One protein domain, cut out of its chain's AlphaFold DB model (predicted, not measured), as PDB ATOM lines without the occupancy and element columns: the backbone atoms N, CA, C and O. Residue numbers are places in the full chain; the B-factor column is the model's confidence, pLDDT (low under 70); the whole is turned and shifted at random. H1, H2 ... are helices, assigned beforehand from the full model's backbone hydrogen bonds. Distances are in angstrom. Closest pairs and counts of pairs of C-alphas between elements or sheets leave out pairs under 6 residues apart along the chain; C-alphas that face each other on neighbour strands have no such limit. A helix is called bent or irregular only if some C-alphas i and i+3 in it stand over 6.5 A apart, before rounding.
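Overview. This is residues 78 to 150 of the 150 residues of the protein "Hypothetical protein" of Rotaria sp. Silwood2 (UniProt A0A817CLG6). An elongated helical domain has its longest helix, H2, running through the middle, with residues 136 to 141 of H5 packed steeply across it. H4 crosses H2 at residues 98 to 102, H1 packs crosswise on H5 toward one end of the long axis, and the short H3 lies toward the other end. The printed part has 73 residues with five named helices, H1 to H5 in chain order, and no named strand, and its class is all helix. It is compact, with a radius of gyration of the C-alphas of 12.7 A, and spans 36 by 22 by 20 A.

Along the chain. H2, residues 90 to 105, is 22.4 A long and irregular: C-alphas 91 and 94 are 7.0 A apart. H5, residues 134 to 148, is 21.0 A long and ends at C-alpha 148 (3.629, 74.759, 93.609). H1, residues 78 to 88, begins at C-alpha 78 (15.845, 68.290, 100.371) and is 15.5 A long. H4 is residues 123 to 132, 14.2 A, and H3 residues 116 to 119, 5.0 A.

Arrangement. H2 and H5 touch, closest at the C-alphas of Thr 97 and Ile 137, 5.2 A, at a steep tilt of 58 degrees, opposite ways. H2 touches H4 about perpendicular at 73 degrees; the closest C-alphas, Leu 98 and Arg 130, are 7.2 A apart. H1 touches H5, closest at the C-alphas of Leu 82 and Phe 142, 6.6 A; at 71 degrees they are only just about perpendicular. H3 and H4 only just touch, with 3 pairs of C-alphas within 8 A, and only at the corner; the closest are Pro 117 and Ala 125, 5.9 A. H1 and H4 are apart. In H1, H4 and H5 every O i to N i+4 pair is within hydrogen-bond range; H2 has 10 of 12, and H3 is too short for such a pair.

Size, cuts and confidence. The C-alphas farthest apart, Val 116 and Gln 150, are 37.9 A apart. The printed part has no cut, and no link is long. Mean pLDDT of the printed part is 90.4; no printed residue is under 70.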
ATOM      1  N   ALA A  78      16.179  66.907 100.716       88.81
ATOM      2  CA  ALA A  78      15.845  68.290 100.371       88.81
ATOM      3  C   ALA A  78      16.483  68.732  99.046       88.81
ATOM      4  O   ALA A  78      15.811  69.301  98.186       88.81
ATOM      5  N   SER A  79      17.770  68.430  98.860       89.12
ATOM      6  CA  SER A  79      18.501  68.788  97.644       89.12
ATOM      7  C   SER A  79      18.004  68.040  96.405       89.12
ATOM      8  O   SER A  79      17.952  68.638  95.334       89.12
ATOM      9  N   GLU A  80      17.612  66.769  96.535       91.75
ATOM     10  CA  GLU A  80      17.051  65.977  95.429       91.75
ATOM     11  C   GLU A  80      15.696  66.544  95.002       91.75
ATOM     12  O   GLU A  80      15.507  66.874  93.835       91.75
ATOM     13  N   ILE A  81      14.802  66.782  95.967       91.81
ATOM     14  CA  ILE A  81      13.467  67.350  95.737       91.81
ATOM     15  C   ILE A  81      13.557  68.709  95.033       91.81
ATOM     16  O   ILE A  81      12.850  68.966  94.055       91.81
ATOM     17  N   LEU A  82      14.434  69.597  95.515       92.12
ATOM     18  CA  LEU A  82      14.618  70.910  94.897       92.12
ATOM     19  C   LEU A  82      15.245  70.801  93.508       92.12
ATOM     20  O   LEU A  82      14.859  71.557  92.617       92.12
ATOM     21  N   ASN A  83      16.176  69.868  93.297       93.25
ATOM     22  CA  ASN A  83      16.751  69.637  91.979       93.25
ATOM     23  C   ASN A  83      15.704  69.101  90.991       93.25
ATOM     24  O   ASN A  83      15.656  69.579  89.860       93.25
ATOM     25  N   ASP A  84      14.832  68.185  91.405       94.19
ATOM     26  CA  ASP A  84      13.758  67.661  90.559       94.19
ATOM     27  C   ASP A  84      12.787  68.770  90.144       94.19
ATOM     28  O   ASP A  84      12.468  68.919  88.960       94.19
ATOM     29  N   PHE A  85      12.387  69.621  91.095       92.94
ATOM     30  CA  PHE A  85      11.585  70.809  90.799       92.94
ATOM     31  C   PHE A  85      12.322  71.772  89.858       92.94
ATOM     32  O   PHE A  85      11.739  72.264  88.889       92.94
ATOM     33  N   PHE A  86      13.617  72.003  90.087       93.81
ATOM     34  CA  PHE A  86      14.438  72.845  89.220       93.81
ATOM     35  C   PHE A  86      14.508  72.307  87.790       93.81
ATOM     36  O   PHE A  86      14.371  73.087  86.852       93.81
ATOM     37  N   GLN A  87      14.698  70.997  87.591       93.94
ATOM     38  CA  GLN A  87      14.729  70.416  86.245       93.94
ATOM     39  C   GLN A  87      13.363  70.502  85.564       93.94
ATOM     40  O   GLN A  87      13.301  70.819  84.376       93.94
ATOM     41  N   ARG A  88      12.274  70.273  86.311       93.62
ATOM     42  CA  ARG A  88      10.905  70.367  85.792       93.62
ATOM     43  C   ARG A  88      10.570  71.778  85.306       93.62
ATOM     44  O   ARG A  88      10.027  71.943  84.220       93.62
ATOM     45  N   GLU A  89      10.950  72.791  86.080       93.12
ATOM     46  CA  GLU A  89      10.603  74.199  85.842       93.12
ATOM     47  C   GLU A  89      11.752  75.032  85.251       93.12
ATOM     48  O   GLU A  89      11.707  76.268  85.224       93.12
ATOM     49  N   LYS A  90      12.796  74.364  84.746       91.06
ATOM     50  CA  LYS A  90      14.076  74.966  84.339       91.06
ATOM     51  C   LYS A  90      13.934  76.178  83.421       91.06
ATOM     52  O   LYS A  90      14.733  77.105  83.512       91.06
ATOM     53  N   TYR A  91      12.917  76.176  82.557       88.81
ATOM     54  CA  TYR A  91      12.691  77.215  81.550       88.81
ATOM     55  C   TYR A  91      12.443  78.616  82.131       88.81
ATOM     56  O   TYR A  91      12.641  79.598  81.422       88.81
ATOM     57  N   TRP A  92      12.006  78.729  83.390       91.50
ATOM     58  CA  TRP A  92      11.743  80.021  84.037       91.50
ATOM     59  C   TRP A  92      12.343  80.137  85.432       91.50
ATOM     60  O   TRP A  92      12.645  81.247  85.873       91.50
ATOM     61  N   ILE A  93      12.493  79.021  86.149       92.00
ATOM     62  CA  ILE A  93      12.884  79.053  87.558       92.00
ATOM     63  C   ILE A  93      14.327  79.524  87.744       92.00
ATOM     64  O   ILE A  93      14.630  80.218  88.716       92.00
ATOM     65  N   ASP A  94      15.206  79.208  86.794       90.62
ATOM     66  CA  ASP A  94      16.614  79.582  86.857       90.62
ATOM     67  C   ASP A  94      16.800  81.105  86.759       90.62
ATOM     68  O   ASP A  94      17.383  81.735  87.645       90.62
ATOM     69  N   ASP A  95      16.200  81.724  85.742       89.75
ATOM     70  CA  ASP A  95      16.218  83.180  85.576       89.75
ATOM     71  C   ASP A  95      15.466  83.891  86.707       89.75
ATOM     72  O   ASP A  95      15.907  84.935  87.198       89.75
ATOM     73  N   TYR A  96      14.344  83.325  87.163       91.88
ATOM     74  CA  TYR A  96      13.552  83.906  88.243       91.88
ATOM     75  C   TYR A  96      14.324  83.959  89.564       91.88
ATOM     76  O   TYR A  96      14.384  85.013  90.204       91.88
ATOM     77  N   THR A  97      14.913  82.838  89.983       93.50
ATOM     78  CA  THR A  97      15.643  82.749  91.255       93.50
ATOM     79  C   THR A  97      16.886  83.638  91.239       93.50
ATOM     80  O   THR A  97      17.142  84.352  92.217       93.50
ATOM     81  N   LEU A  98      17.596  83.702  90.107       92.69
ATOM     82  CA  LEU A  98      18.719  84.616  89.917       92.69
ATOM     83  C   LEU A  98      18.279  86.085  89.984       92.69
ATOM     84  O   LEU A  98      18.849  86.867  90.748       92.69
ATOM     85  N   PHE A  99      17.235  86.464  89.244       90.62
ATOM     86  CA  PHE A  99      16.703  87.826  89.252       90.62
ATOM     87  C   PHE A  99      16.267  88.257  90.655       90.62
ATOM     88  O   PHE A  99      16.589  89.361  91.096       90.62
ATOM     89  N   MET A 100      15.552  87.390  91.378       91.81
ATOM     90  CA  MET A 100      15.094  87.668  92.739       91.81
ATOM     91  C   MET A 100      16.259  87.846  93.714       91.81
ATOM     92  O   MET A 100      16.235  88.768  94.533       91.81
ATOM     93  N   THR A 101      17.304  87.032  93.571       93.62
ATOM     94  CA  THR A 101      18.534  87.131  94.361       93.62
ATOM     95  C   THR A 101      19.252  88.457  94.115       93.62
ATOM     96  O   THR A 101      19.544  89.189  95.065       93.62
ATOM     97  N   ILE A 102      19.462  88.835  92.850       91.69
ATOM     98  CA  ILE A 102      20.093  90.116  92.492       91.69
ATOM     99  C   ILE A 102      19.243  91.282  93.005       91.69
ATOM    100  O   ILE A 102      19.746  92.202  93.655       91.69
ATOM    101  N   LYS A 103      17.930  91.228  92.781       90.25
ATOM    102  CA  LYS A 103      17.000  92.260  93.237       90.25
ATOM    103  C   LYS A 103      17.062  92.456  94.743       90.25
ATOM    104  O   LYS A 103      17.077  93.596  95.204       90.25
ATOM    105  N   GLU A 104      17.112  91.380  95.519       90.00
ATOM    106  CA  GLU A 104      17.261  91.474  96.966       90.00
ATOM    107  C   GLU A 104      18.610  92.075  97.373       90.00
ATOM    108  O   GLU A 104      18.632  92.997  98.195       90.00
ATOM    109  N   LYS A 105      19.707  91.622  96.756       89.38
ATOM    110  CA  LYS A 105      21.065  92.130  97.001       89.38
ATOM    111  C   LYS A 105      21.167  93.639  96.768       89.38
ATOM    112  O   LYS A 105      21.803  94.355  97.539       89.38
ATOM    113  N   HIS A 106      20.444  94.147  95.773       89.12
ATOM    114  CA  HIS A 106      20.342  95.573  95.465       89.12
ATOM    115  C   HIS A 106      19.165  96.277  96.170       89.12
ATOM    116  O   HIS A 106      18.646  97.282  95.688       89.12
ATOM    117  N   LYS A 107      18.731  95.785  97.342       86.31
ATOM    118  CA  LYS A 107      17.693  96.405  98.195       86.31
ATOM    119  C   LYS A 107      16.353  96.636  97.480       86.31
ATOM    120  O   LYS A 107      15.592  97.528  97.848       86.31
ATOM    121  N   ASN A 108      16.014  95.778  96.521       81.25
ATOM    122  CA  ASN A 108      14.834  95.862  95.657       81.25
ATOM    123  C   ASN A 108      14.797  97.097  94.739       81.25
ATOM    124  O   ASN A 108      13.701  97.542  94.384       81.25
ATOM    125  N   SER A 109      15.957  97.639  94.357       81.44
ATOM    126  CA  SER A 109      16.043  98.683  93.333       81.44
ATOM    127  C   SER A 109      15.554  98.191  91.967       81.44
ATOM    128  O   SER A 109      15.385  96.988  91.726       81.44
ATOM    129  N   THR A 110      15.301  99.136  91.063       83.75
ATOM    130  CA  THR A 110      14.951  98.818  89.679       83.75
ATOM    131  C   THR A 110      16.179  98.252  88.971       83.75
ATOM    132  O   THR A 110      17.303  98.672  89.236       83.75
ATOM    133  N   TRP A 111      15.975  97.315  88.043       81.94
ATOM    134  CA  TRP A 111      17.060  96.687  87.281       81.94
ATOM    135  C   TRP A 111      17.938  97.701  86.516       81.94
ATOM    136  O   TRP A 111      19.117  97.452  86.282       81.94
ATOM    137  N   SER A 112      17.386  98.874  86.174       83.44
ATOM    138  CA  SER A 112      18.099  99.995  85.546       83.44
ATOM    139  C   SER A 112      19.246 100.546  86.392       83.44
ATOM    140  O   SER A 112      20.215 101.063  85.829       83.44
ATOM    141  N   ASP A 113      19.129 100.413  87.715       86.56
ATOM    142  CA  ASP A 113      20.037 100.976  88.717       86.56
ATOM    143  C   ASP A 113      21.130  99.975  89.119       86.56
ATOM    144  O   ASP A 113      21.957 100.253  89.989       86.56
ATOM    145  N   TRP A 114      21.118  98.775  88.535       88.62
ATOM    146  CA  TRP A 114      22.113  97.748  88.815       88.62
ATOM    147  C   TRP A 114      23.446  98.064  88.128       88.62
ATOM    148  O   TRP A 114      23.470  98.747  87.097       88.62
ATOM    149  N   PRO A 115      24.568  97.538  88.660       89.44
ATOM    150  CA  PRO A 115      25.857  97.585  87.984       89.44
ATOM    151  C   PRO A 115      25.743  97.158  86.517       89.44
ATOM    152  O   PRO A 115      25.031  96.203  86.195       89.44
ATOM    153  N   VAL A 116      26.468  97.852  85.632       89.69
ATOM    154  CA  VAL A 116      26.402  97.645  84.173       89.69
ATOM    155  C   VAL A 116      26.512  96.167  83.765       89.69
ATOM    156  O   VAL A 116      25.678  95.763  82.953       89.69
ATOM    157  N   PRO A 117      27.417  95.349  84.346       89.44
ATOM    158  CA  PRO A 117      27.523  93.936  83.986       89.44
ATOM    159  C   PRO A 117      26.250  93.127  84.259       89.44
ATOM    160  O   PRO A 117      25.822  92.332  83.428       89.44
ATOM    161  N   LEU A 118      25.585  93.378  85.390       86.19
ATOM    162  CA  LEU A 118      24.331  92.705  85.743       86.19
ATOM    163  C   LEU A 118      23.180  93.194  84.864       86.19
ATOM    164  O   LEU A 118      22.388  92.399  84.371       86.19
ATOM    165  N   ARG A 119      23.125  94.504  84.605       86.56
ATOM    166  CA  ARG A 119      22.105  95.112  83.743       86.56
ATOM    167  C   ARG A 119      22.196  94.631  82.292       86.56
ATOM    168  O   ARG A 119      21.180  94.547  81.613       86.56
ATOM    169  N   ARG A 120      23.406  94.343  81.807       88.62
ATOM    170  CA  ARG A 120      23.669  93.825  80.456       88.62
ATOM    171  C   ARG A 120      23.627  92.299  80.362       88.62
ATOM    172  O   ARG A 120      23.900  91.782  79.285       88.62
ATOM    173  N   HIS A 121      23.283  91.596  81.443       86.62
ATOM    174  CA  HIS A 121      23.295  90.132  81.487       86.62
ATOM    175  C   HIS A 121      24.659  89.540  81.083       86.62
ATOM    176  O   HIS A 121      24.736  88.524  80.392       86.62
ATOM    177  N   GLU A 122      25.758  90.174  81.500       92.19
ATOM    178  CA  GLU A 122      27.094  89.642  81.247       92.19
ATOM    179  C   GLU A 122      27.249  88.293  81.958       92.19
ATOM    180  O   GLU A 122      27.133  88.200  83.182       92.19
ATOM    181  N   GLN A 123      27.515  87.239  81.181       91.19
ATOM    182  CA  GLN A 123      27.529  85.852  81.663       91.19
ATOM    183  C   GLN A 123      28.480  85.648  82.846       91.19
ATOM    184  O   GLN A 123      28.147  84.953  83.801       91.19
ATOM    185  N   THR A 124      29.634  86.313  82.835       91.81
ATOM    186  CA  THR A 124      30.618  86.267  83.925       91.81
ATOM    187  C   THR A 124      30.076  86.861  85.228       91.81
ATOM    188  O   THR A 124      30.273  86.287  86.301       91.81
ATOM    189  N   ALA A 125      29.349  87.978  85.156       90.94
ATOM    190  CA  ALA A 125      28.744  88.618  86.319       90.94
ATOM    191  C   ALA A 125      27.583  87.785  86.881       90.94
ATOM    192  O   ALA A 125      27.465  87.637  88.097       90.94
ATOM    193  N   LEU A 126      26.759  87.201  86.005       90.50
ATOM    194  CA  LEU A 126      25.683  86.297  86.412       90.50
ATOM    195  C   LEU A 126      26.245  85.031  87.070       90.50
ATOM    196  O   LEU A 126      25.793  84.663  88.152       90.50
ATOM    197  N   GLN A 127      27.274  84.419  86.481       91.56
ATOM    198  CA  GLN A 127      27.940  83.242  87.039       91.56
ATOM    199  C   GLN A 127      28.565  83.532  88.410       91.56
ATOM    200  O   GLN A 127      28.404  82.747  89.341       91.56
ATOM    201  N   THR A 128      29.179  84.706  88.575       93.06
ATOM    202  CA  THR A 128      29.705  85.149  89.876       93.06
ATOM    203  C   THR A 128      28.600  85.209  90.935       93.06
ATOM    204  O   THR A 128      28.783  84.742  92.057       93.06
ATOM    205  N   ILE A 129      27.421  85.748  90.596       92.88
ATOM    206  CA  ILE A 129      26.277  85.756  91.523       92.88
ATOM    207  C   ILE A 129      25.799  84.334  91.818       92.88
ATOM    208  O   ILE A 129      25.530  84.024  92.976       92.88
ATOM    209  N   ARG A 130      25.733  83.460  90.808       91.75
ATOM    210  CA  ARG A 130      25.355  82.052  90.995       91.75
ATOM    211  C   ARG A 130      26.270  81.334  91.967       91.75
ATOM    212  O   ARG A 130      25.797  80.499  92.722       91.75
ATOM    213  N   GLU A 131      27.557  81.650  91.956       92.56
ATOM    214  CA  GLU A 131      28.534  81.024  92.838       92.56
ATOM    215  C   GLU A 131      28.495  81.586  94.257       92.56
ATOM    216  O   GLU A 131      28.528  80.813  95.214       92.56
ATOM    217  N   LEU A 132      28.385  82.910  94.390       94.19
ATOM    218  CA  LEU A 132      28.405  83.589  95.686       94.19
ATOM    219  C   LEU A 132      27.084  83.477  96.453       94.19
ATOM    220  O   LEU A 132      27.092  83.489  97.679       94.19
ATOM    221  N   GLU A 133      25.954  83.375  95.754       95.12
ATOM    222  CA  GLU A 133      24.612  83.461  96.345       95.12
ATOM    223  C   GLU A 133      23.817  82.152  96.197       95.12
ATOM    224  O   GLU A 133      22.584  82.174  96.172       95.12
ATOM    225  N   LYS A 134      24.503  81.001  96.106       93.81
ATOM    226  CA  LYS A 134      23.878  79.672  95.922       93.81
ATOM    227  C   LYS A 134      22.734  79.413  96.895       93.81
ATOM    228  O   LYS A 134      21.640  79.067  96.470       93.81
ATOM    229  N   ASP A 135      22.975  79.637  98.187       93.69
ATOM    230  CA  ASP A 135      21.971  79.390  99.226       93.69
ATOM    231  C   ASP A 135      20.750  80.307  99.072       93.69
ATOM    232  O   ASP A 135      19.619  79.903  99.334       93.69
ATOM    233  N   ARG A 136      20.945  81.534  98.567       94.62
ATOM    234  CA  ARG A 136      19.828  82.452  98.346       94.62
ATOM    235  C   ARG A 136      19.011  82.102  97.109       94.62
ATOM    236  O   ARG A 136      17.786  82.221  97.137       94.62
ATOM    237  N   ILE A 137      19.675  81.643  96.055       94.94
ATOM    238  CA  ILE A 137      19.027  81.095  94.859       94.94
ATOM    239  C   ILE A 137      18.199  79.863  95.243       94.94
ATOM    240  O   ILE A 137      17.023  79.786  94.890       94.94
ATOM    241  N   GLU A 138      18.775  78.958  96.039       94.44
ATOM    242  CA  GLU A 138      18.105  77.766  96.569       94.44
ATOM    243  C   GLU A 138      16.906  78.132  97.463       94.44
ATOM    244  O   GLU A 138      15.833  77.549  97.321       94.44
ATOM    245  N   TYR A 139      17.014  79.170  98.299       95.12
ATOM    246  CA  TYR A 139      15.870  79.703  99.045       95.12
ATOM    247  C   TYR A 139      14.730  80.156  98.119       95.12
ATOM    248  O   TYR A 139      13.568  79.820  98.350       95.12
ATOM    249  N   TYR A 140      15.023  80.915  97.056       94.38
ATOM    250  CA  TYR A 140      13.980  81.352  96.120       94.38
ATOM    251  C   TYR A 140      13.366  80.187  95.338       94.38
ATOM    252  O   TYR A 140      12.168  80.225  95.049       94.38
ATOM    253  N   LEU A 141      14.162  79.157  95.040       94.19
ATOM    254  CA  LEU A 141      13.704  77.903  94.452       94.19
ATOM    255  C   LEU A 141      12.741  77.181  95.402       94.19
ATOM    256  O   LEU A 141      11.621  76.868  95.008       94.19
ATOM    257  N   PHE A 142      13.127  77.020  96.670       94.06
ATOM    258  CA  PHE A 142      12.291  76.447  97.725       94.06
ATOM    259  C   PHE A 142      10.965  77.194  97.878       94.06
ATOM    260  O   PHE A 142       9.909  76.576  97.955       94.06
ATOM    261  N   VAL A 143      10.985  78.527  97.868       91.94
ATOM    262  CA  VAL A 143       9.757  79.330  97.966       91.94
ATOM    263  C   VAL A 143       8.799  79.037  96.805       91.94
ATOM    264  O   VAL A 143       7.590  79.004  97.021       91.94
ATOM    265  N   GLN A 144       9.303  78.833  95.583       92.00
ATOM    266  CA  GLN A 144       8.457  78.461  94.442       92.00
ATOM    267  C   GLN A 144       7.989  77.012  94.510       92.00
ATOM    268  O   GLN A 144       6.820  76.762  94.240       92.00
ATOM    269  N   TYR A 145       8.849  76.092  94.941       91.75
ATOM    270  CA  TYR A 145       8.467  74.706  95.193       91.75
ATOM    271  C   TYR A 145       7.316  74.626  96.206       91.75
ATOM    272  O   TYR A 145       6.272  74.051  95.930       91.75
ATOM    273  N   ILE A 146       7.444  75.303  97.350       89.69
ATOM    274  CA  ILE A 146       6.382  75.361  98.361       89.69
ATOM    275  C   ILE A 146       5.109  76.011  97.829       89.69
ATOM    276  O   ILE A 146       4.031  75.687  98.314       89.69
ATOM    277  N   PHE A 147       5.203  76.956  96.894       88.06
ATOM    278  CA  PHE A 147       4.021  77.535  96.260       88.06
ATOM    279  C   PHE A 147       3.336  76.545  95.309       88.06
ATOM    280  O   PHE A 147       2.114  76.466  95.317       88.06
ATOM    281  N   ASP A 148       4.111  75.790  94.534       87.56
ATOM    282  CA  ASP A 148       3.629  74.759  93.609       87.56
ATOM    283  C   ASP A 148       2.933  73.589  94.321       87.56
ATOM    284  O   ASP A 148       1.984  73.020  93.797       87.56
ATOM    285  N   GLN A 149       3.356  73.267  95.547       83.38
ATOM    286  CA  GLN A 149       2.747  72.217  96.370       83.38
ATOM    287  C   GLN A 149       1.424  72.634  97.049       83.38
ATOM    288  O   GLN A 149       0.904  71.890  97.884       83.38
ATOM    289  N   GLN A 150       0.886  73.826  96.761       74.50
ATOM    290  CA  GLN A 150      -0.363  74.320  97.366       74.50
ATOM    291  C   GLN A 150      -1.577  73.974  96.520       74.50
ATOM    292  O   GLN A 150      -1.561  74.220  95.305       74.50
TER     293      GLN A 150